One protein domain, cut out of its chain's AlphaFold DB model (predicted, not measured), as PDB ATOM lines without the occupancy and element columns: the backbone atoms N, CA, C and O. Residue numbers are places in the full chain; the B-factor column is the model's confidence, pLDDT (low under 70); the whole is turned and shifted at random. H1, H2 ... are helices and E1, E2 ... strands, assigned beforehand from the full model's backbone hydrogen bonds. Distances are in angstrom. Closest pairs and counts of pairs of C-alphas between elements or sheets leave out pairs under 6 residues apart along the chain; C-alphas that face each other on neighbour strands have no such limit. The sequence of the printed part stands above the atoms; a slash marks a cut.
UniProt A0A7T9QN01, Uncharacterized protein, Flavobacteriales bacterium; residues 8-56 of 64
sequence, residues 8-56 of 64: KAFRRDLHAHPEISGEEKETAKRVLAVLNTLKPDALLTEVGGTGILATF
ATOM      1  N   LYS A   8      20.354  15.976  89.941       96.94
ATOM      2  CA  LYS A   8      20.212  15.772  88.489       96.94
ATOM      3  C   LYS A   8      19.625  17.009  87.825       96.94
ATOM      4  O   LYS A   8      20.066  17.366  86.734       96.94
ATOM      5  N   ALA A   9      18.632  17.647  88.444       96.00
ATOM      6  CA  ALA A   9      18.098  18.919  87.965       96.00
ATOM      7  C   ALA A   9      19.162  20.024  88.013       96.00
ATOM      8  O   ALA A   9      19.396  20.664  86.993       96.00
ATOM      9  N   PHE A  10      19.880  20.156  89.132       96.50
ATOM     10  CA  PHE A  10      20.935  21.160  89.285       96.50
ATOM     11  C   PHE A  10      22.067  20.995  88.260       96.50
ATOM     12  O   PHE A  10      22.435  21.950  87.583       96.50
ATOM     13  N   ARG A  11      22.569  19.768  88.050       96.44
ATOM     14  CA  ARG A  11      23.589  19.506  87.021       96.44
ATOM     15  C   ARG A  11      23.105  19.879  85.619       96.44
ATOM     16  O   ARG A  11      23.883  20.408  84.831       96.44
ATOM     17  N   ARG A  12      21.847  19.568  85.284       98.06
ATOM     18  CA  ARG A  12      21.265  19.925  83.979       98.06
ATOM     19  C   ARG A  12      21.167  21.438  83.805       98.06
ATOM     20  O   ARG A  12      21.479  21.913  82.721       98.06
ATOM     21  N   ASP A  13      20.791  22.162  84.857       97.25
ATOM     22  CA  ASP A  13      20.760  23.626  84.851       97.25
ATOM     23  C   ASP A  13      22.155  24.219  84.613       97.25
ATOM     24  O   ASP A  13      22.312  25.029  83.706       97.25
ATOM     25  N   LEU A  14      23.189  23.753  85.324       97.25
ATOM     26  CA  LEU A  14      24.567  24.207  85.081       97.25
ATOM     27  C   LEU A  14      25.036  23.912  83.646       97.25
ATOM     28  O   LEU A  14      25.572  24.787  82.976       97.25
ATOM     29  N   HIS A  15      24.789  22.701  83.136       97.38
ATOM     30  CA  HIS A  15      25.154  22.333  81.761       97.38
ATOM     31  C   HIS A  15      24.438  23.164  80.686       97.38
ATOM     32  O   HIS A  15      24.964  23.300  79.584       97.38
ATOM     33  N   ALA A  16      23.241  23.679  80.974       98.00
ATOM     34  CA  ALA A  16      22.493  24.526  80.049       98.00
ATOM     35  C   ALA A  16      23.020  25.973  79.996       98.00
ATOM     36  O   ALA A  16      22.649  26.709  79.085       98.00
ATOM     37  N   HIS A  17      23.884  26.371  80.937       97.50
ATOM     38  CA  HIS A  17      24.415  27.730  81.061       97.50
ATOM     39  C   HIS A  17      25.953  27.723  81.141       97.50
ATOM     40  O   HIS A  17      26.508  28.058  82.187       97.50
ATOM     41  N   PRO A  18      26.662  27.314  80.071       97.06
ATOM     42  CA  PRO A  18      28.119  27.351  80.063       97.06
ATOM     43  C   PRO A  18      28.641  28.794  80.065       97.06
ATOM     44  O   PRO A  18      28.061  29.679  79.437       97.06
ATOM     45  N   GLU A  19      29.781  29.000  80.717       98.19
ATOM     46  CA  GLU A  19      30.525  30.263  80.744       98.19
ATOM     47  C   GLU A  19      31.981  30.038  80.307       98.19
ATOM     48  O   GLU A  19      32.455  28.902  80.211       98.19
ATOM     49  N   ILE A  20      32.686  31.130  80.006       97.31
ATOM     50  CA  ILE A  20      34.108  31.106  79.655       97.31
ATOM     51  C   ILE A  20      34.940  30.809  80.904       97.31
ATOM     52  O   ILE A  20      34.632  31.290  81.994       97.31
ATOM     53  N   SER A  21      36.017  30.039  80.732       94.56
ATOM     54  CA  SER A  21      36.937  29.729  81.826       94.56
ATOM     55  C   SER A  21      37.518  31.000  82.454       94.56
ATOM     56  O   SER A  21      38.081  31.836  81.749       94.56
ATOM     57  N   GLY A  22      37.405  31.123  83.775       94.50
ATOM     58  CA  GLY A  22      37.809  32.302  84.544       94.50
ATOM     59  C   GLY A  22      36.758  33.417  84.625       94.50
ATOM     60  O   GLY A  22      36.972  34.396  85.341       94.50
ATOM     61  N   GLU A  23      35.624  33.289  83.930       97.06
ATOM     62  CA  GLU A  23      34.531  34.270  83.927       97.06
ATOM     63  C   GLU A  23      33.194  33.679  84.408       97.06
ATOM     64  O   GLU A  23      32.133  34.212  84.094       97.06
ATOM     65  N   GLU A  24      33.220  32.599  85.190       97.88
ATOM     66  CA  GLU A  24      32.045  31.819  85.608       97.88
ATOM     67  C   GLU A  24      31.172  32.500  86.688       97.88
ATOM     68  O   GLU A  24      30.848  31.920  87.731       97.88
ATOM     69  N   LYS A  25      30.812  33.771  86.485       97.56
ATOM     70  CA  LYS A  25      30.099  34.606  87.462       97.56
ATOM     71  C   LYS A  25      28.689  34.089  87.736       97.56
ATOM     72  O   LYS A  25      28.264  34.061  88.893       97.56
ATOM     73  N   GLU A  26      27.951  33.682  86.710       98.06
ATOM     74  CA  GLU A  26      26.583  33.181  86.867       98.06
ATOM     75  C   GLU A  26      26.564  31.745  87.404       98.06
ATOM     76  O   GLU A  26      25.719  31.399  88.234       98.06
ATOM     77  N   THR A  27      27.535  30.922  87.019       98.12
ATOM     78  CA  THR A  27      27.765  29.584  87.574       98.12
ATOM     79  C   THR A  27      28.068  29.682  89.064       98.12
ATOM     80  O   THR A  27      27.418  29.001  89.862       98.12
ATOM     81  N   ALA A  28      28.981  30.574  89.467       98.06
ATOM     82  CA  ALA A  28      29.297  30.815  90.872       98.06
ATOM     83  C   ALA A  28      28.048  31.238  91.661       98.06
ATOM     84  O   ALA A  28      27.761  30.670  92.715       98.06
ATOM     85  N   LYS A  29      27.227  32.154  91.124       97.88
ATOM     86  CA  LYS A  29      25.947  32.548  91.745       97.88
ATOM     87  C   LYS A  29      24.996  31.364  91.945       97.88
ATOM     88  O   LYS A  29      24.413  31.232  93.022       97.88
ATOM     89  N   ARG A  30      24.844  30.482  90.950       97.38
ATOM     90  CA  ARG A  30      23.984  29.282  91.046       97.38
ATOM     91  C   ARG A  30      24.486  28.310  92.111       97.38
ATOM     92  O   ARG A  30      23.692  27.820  92.915       97.38
ATOM     93  N   VAL A  31      25.796  28.067  92.156       97.25
ATOM     94  CA  VAL A  31      26.427  27.218  93.178       97.25
ATOM     95  C   VAL A  31      26.238  27.817  94.574       97.25
ATOM     96  O   VAL A  31      25.833  27.099  95.488       97.25
ATOM     97  N   LEU A  32      26.435  29.129  94.742       97.19
ATOM     98  CA  LEU A  32      26.194  29.824  96.011       97.19
ATOM     99  C   LEU A  32      24.745  29.700  96.472       97.19
ATOM    100  O   LEU A  32      24.506  29.458  97.655       97.19
ATOM    101  N   ALA A  33      23.775  29.845  95.569       95.44
ATOM    102  CA  ALA A  33      22.364  29.696  95.914       95.44
ATOM    103  C   ALA A  33      22.082  28.302  96.497       95.44
ATOM    104  O   ALA A  33      21.443  28.195  97.542       95.44
ATOM    105  N   VAL A  34      22.622  27.248  95.875       95.19
ATOM    106  CA  VAL A  34      22.485  25.868  96.362       95.19
ATOM    107  C   VAL A  34      23.199  25.668  97.699       95.19
ATOM    108  O   VAL A  34      22.585  25.165  98.640       95.19
ATOM    109  N   LEU A  35      24.459  26.096  97.820       95.19
ATOM    110  CA  LEU A  35      25.236  25.957  99.055       95.19
ATOM    111  C   LEU A  35      24.564  26.665 100.235       95.19
ATOM    112  O   LEU A  35      24.473  26.082 101.310       95.19
ATOM    113  N   ASN A  36      23.999  27.858 100.038       94.00
ATOM    114  CA  ASN A  36      23.264  28.569 101.089       94.00
ATOM    115  C   ASN A  36      22.082  27.755 101.650       94.00
ATOM    116  O   ASN A  36      21.806  27.819 102.848       94.00
ATOM    117  N   THR A  37      21.406  26.936 100.830       93.94
ATOM    118  CA  THR A  37      20.316  26.065 101.320       93.94
ATOM    119  C   THR A  37      20.801  24.949 102.247       93.94
ATOM    120  O   THR A  37      20.036  24.481 103.093       93.94
ATOM    121  N   LEU A  38      22.071  24.554 102.119       92.44
ATOM    122  CA  LEU A  38      22.707  23.514 102.929       92.44
ATOM    123  C   LEU A  38      23.192  24.024 104.287       92.44
ATOM    124  O   LEU A  38      23.531  23.206 105.135       92.44
ATOM    125  N   LYS A  39      23.180  25.347 104.504       92.25
ATOM    126  CA  LYS A  39      23.620  26.006 105.742       92.25
ATOM    127  C   LYS A  39      25.058  25.625 106.144       92.25
ATOM    128  O   LYS A  39      25.241  25.019 107.198       92.25
ATOM    129  N   PRO A  40      26.067  25.952 105.314       93.88
ATOM    130  CA  PRO A  40      27.465  25.798 105.698       93.88
ATOM    131  C   PRO A  40      27.797  26.671 106.911       93.88
ATOM    132  O   PRO A  40      27.206  27.736 107.096       93.88
ATOM    133  N   ASP A  41      28.778  26.245 107.701       94.06
ATOM    134  CA  ASP A  41      29.289  26.996 108.851       94.06
ATOM    135  C   ASP A  41      30.093  28.226 108.410       94.06
ATOM    136  O   ASP A  41      30.070  29.267 109.067       94.06
ATOM    137  N   ALA A  42      30.778  28.125 107.267       94.38
ATOM    138  CA  ALA A  42      31.450  29.247 106.624       94.38
ATOM    139  C   ALA A  42      31.321  29.160 105.101       94.38
ATOM    140  O   ALA A  42      31.363  28.076 104.520       94.38
ATOM    141  N   LEU A  43      31.200  30.320 104.458       95.50
ATOM    142  CA  LEU A  43      31.144  30.452 103.008       95.50
ATOM    143  C   LEU A  43      32.033  31.625 102.590       95.50
ATOM    144  O   LEU A  43      31.768  32.765 102.964       95.50
ATOM    145  N   LEU A  44      33.089  31.336 101.834       96.88
ATOM    146  CA  LEU A  44      33.996  32.327 101.266       96.88
ATOM    147  C   LEU A  44      33.831  32.341  99.746       96.88
ATOM    148  O   LEU A  44      33.844  31.292  99.100       96.88
ATOM    149  N   THR A  45      33.670  33.534  99.185       97.06
ATOM    150  CA  THR A  45      33.471  33.760  97.750       97.06
ATOM    151  C   THR A  45      34.674  34.455  97.133       97.06
ATOM    152  O   THR A  45      35.559  34.927  97.841       97.06
ATOM    153  N   GLU A  46      34.674  34.538  95.805       95.81
ATOM    154  CA  GLU A  46      35.691  35.240  95.014       95.81
ATOM    155  C   GLU A  46      37.119  34.705  95.204       95.81
ATOM    156  O   GLU A  46      38.119  35.395  94.988       95.81
ATOM    157  N   VAL A  47      37.238  33.434  95.587       96.62
ATOM    158  CA  VAL A  47      38.538  32.801  95.797       96.62
ATOM    159  C   VAL A  47      39.163  32.499  94.447       96.62
ATOM    160  O   VAL A  47      38.665  31.670  93.691       96.62
ATOM    161  N   GLY A  48      40.256  33.195  94.130       95.12
ATOM    162  CA  GLY A  48      40.912  33.063  92.829       95.12
ATOM    163  C   GLY A  48      40.025  33.505  91.657       95.12
ATOM    164  O   GLY A  48      40.148  32.944  90.575       95.12
ATOM    165  N   GLY A  49      39.126  34.475  91.866       96.19
ATOM    166  CA  GLY A  49      38.212  34.978  90.837       96.19
ATOM    167  C   GLY A  49      36.768  34.582  91.121       96.19
ATOM    168  O   GLY A  49      36.074  35.289  91.837       96.19
ATOM    169  N   THR A  50      36.306  33.461  90.572       97.75
ATOM    170  CA  THR A  50      34.918  32.964  90.707       97.75
ATOM    171  C   THR A  50      34.788  31.784  91.678       97.75
ATOM    172  O   THR A  50      33.690  31.261  91.877       97.75
ATOM    173  N   GLY A  51      35.891  31.361  92.309       97.25
ATOM    174  CA  GLY A  51      35.920  30.212  93.209       97.25
ATOM    175  C   GLY A  51      35.162  30.432  94.520       97.25
ATOM    176  O   GLY A  51      35.024  31.551  95.025       97.25
ATOM    177  N   ILE A  52      34.668  29.327  95.080       98.06
ATOM    178  CA  ILE A  52      33.856  29.289  96.300       98.06
ATOM    179  C   ILE A  52      34.433  28.227  97.237       98.06
ATOM    180  O   ILE A  52      34.682  27.100  96.810       98.06
ATOM    181  N   LEU A  53      34.587  28.559  98.520       97.31
ATOM    182  CA  LEU A  53      34.832  27.589  99.587       97.31
ATOM    183  C   LEU A  53      33.651  27.563 100.552       97.31
ATOM    184  O   LEU A  53      33.240  28.601 101.064       97.31
ATOM    185  N   ALA A  54      33.140  26.365 100.825       96.06
ATOM    186  CA  ALA A  54      32.135  26.119 101.850       96.06
ATOM    187  C   ALA A  54      32.689  25.133 102.881       96.06
ATOM    188  O   ALA A  54      33.151  24.052 102.515       96.06
ATOM    189  N   THR A  55      32.610  25.496 104.157       94.75
ATOM    190  CA  THR A  55      33.032  24.653 105.279       94.75
ATOM    191  C   THR A  55      31.798  24.130 106.002       94.75
ATOM    192  O   THR A  55      30.874  24.892 106.283       94.75
ATOM    193  N   PHE A  56      31.795  22.833 106.304       92.00
ATOM    194  CA  PHE A  56      30.774  22.165 107.110       92.00
ATOM    195  C   PHE A  56      31.466  21.428 108.259       92.00
ATOM    196  O   PHE A  56      32.413  20.676 108.029       92.00
TER     197      PHE A  56
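AT A GLANCE: This is residues 8 to 56 of the 64 residues of an uncharacterized protein of Flavobacteriales bacterium (UniProt A0A7T9QN01). A flat, three-part arrangement: a two-stranded hairpin, E1 and E2, lies along one side of the longest helix, H2, and the shorter helix H1 lies along another side, so that H2 is in the middle. The printed part has 49 residues, with two named helices and two named strands in the order H1, H2, E1, E2; the sheet's order is E1, E2, antiparallel, and the class is mixed, helices and strands. The whole is only just compact, close to loose, with a radius of gyration of the C-alphas of 11.2 A, and spans 29 by 26 by 11 A.

HOW THE PARTS SIT: Start at the sheet, where E1, residues 42 to 47, and E2, residues 51 to 55, form an antiparallel hairpin with 166 degrees between their directions. Look at N 44 and O 53, 2.8 A apart, and N 53 and O 44, 2.9 A apart, both within hydrogen-bond range. Next take H2, residues 25 to 38: its closest C-alphas to E2 are those of Ala 28 and Gly 51, 7.0 A apart. H2 and E1 are near each other, with 10 pairs of C-alphas within 10 A. H1, residues 8 to 16, is close to H2 but not clearly touching it; their closest C-alphas, of Leu 14 and Thr 27, are 6.7 A apart. These helices run opposite ways at a shallow tilt of 13 degrees. H1 is apart from E1 and E2. Every O i to N i+4 pair is within hydrogen-bond range in H1, and 8 of 10 are in H2.

IN THESE COORDINATES: Find C-alpha 42 at (31.450, 29.247, 106.624), where E1 begins its 13.4 A; E2, 13.6 A long, ends at C-alpha 55, (33.032, 24.653, 105.279). H2 runs 20.4 A from C-alpha 25 at (30.099, 34.606, 87.462), and H1 covers 12.4 A.

THE WHOLE: The two C-alphas farthest apart, of Ile 20 and Asp 41, are 29.9 A apart. The printed part has no cut; the links H2 to E1 and E1 to E2 are tight, and H1 to H2 is short. Mean pLDDT of the printed part is 96.3, and no printed residue is under 70.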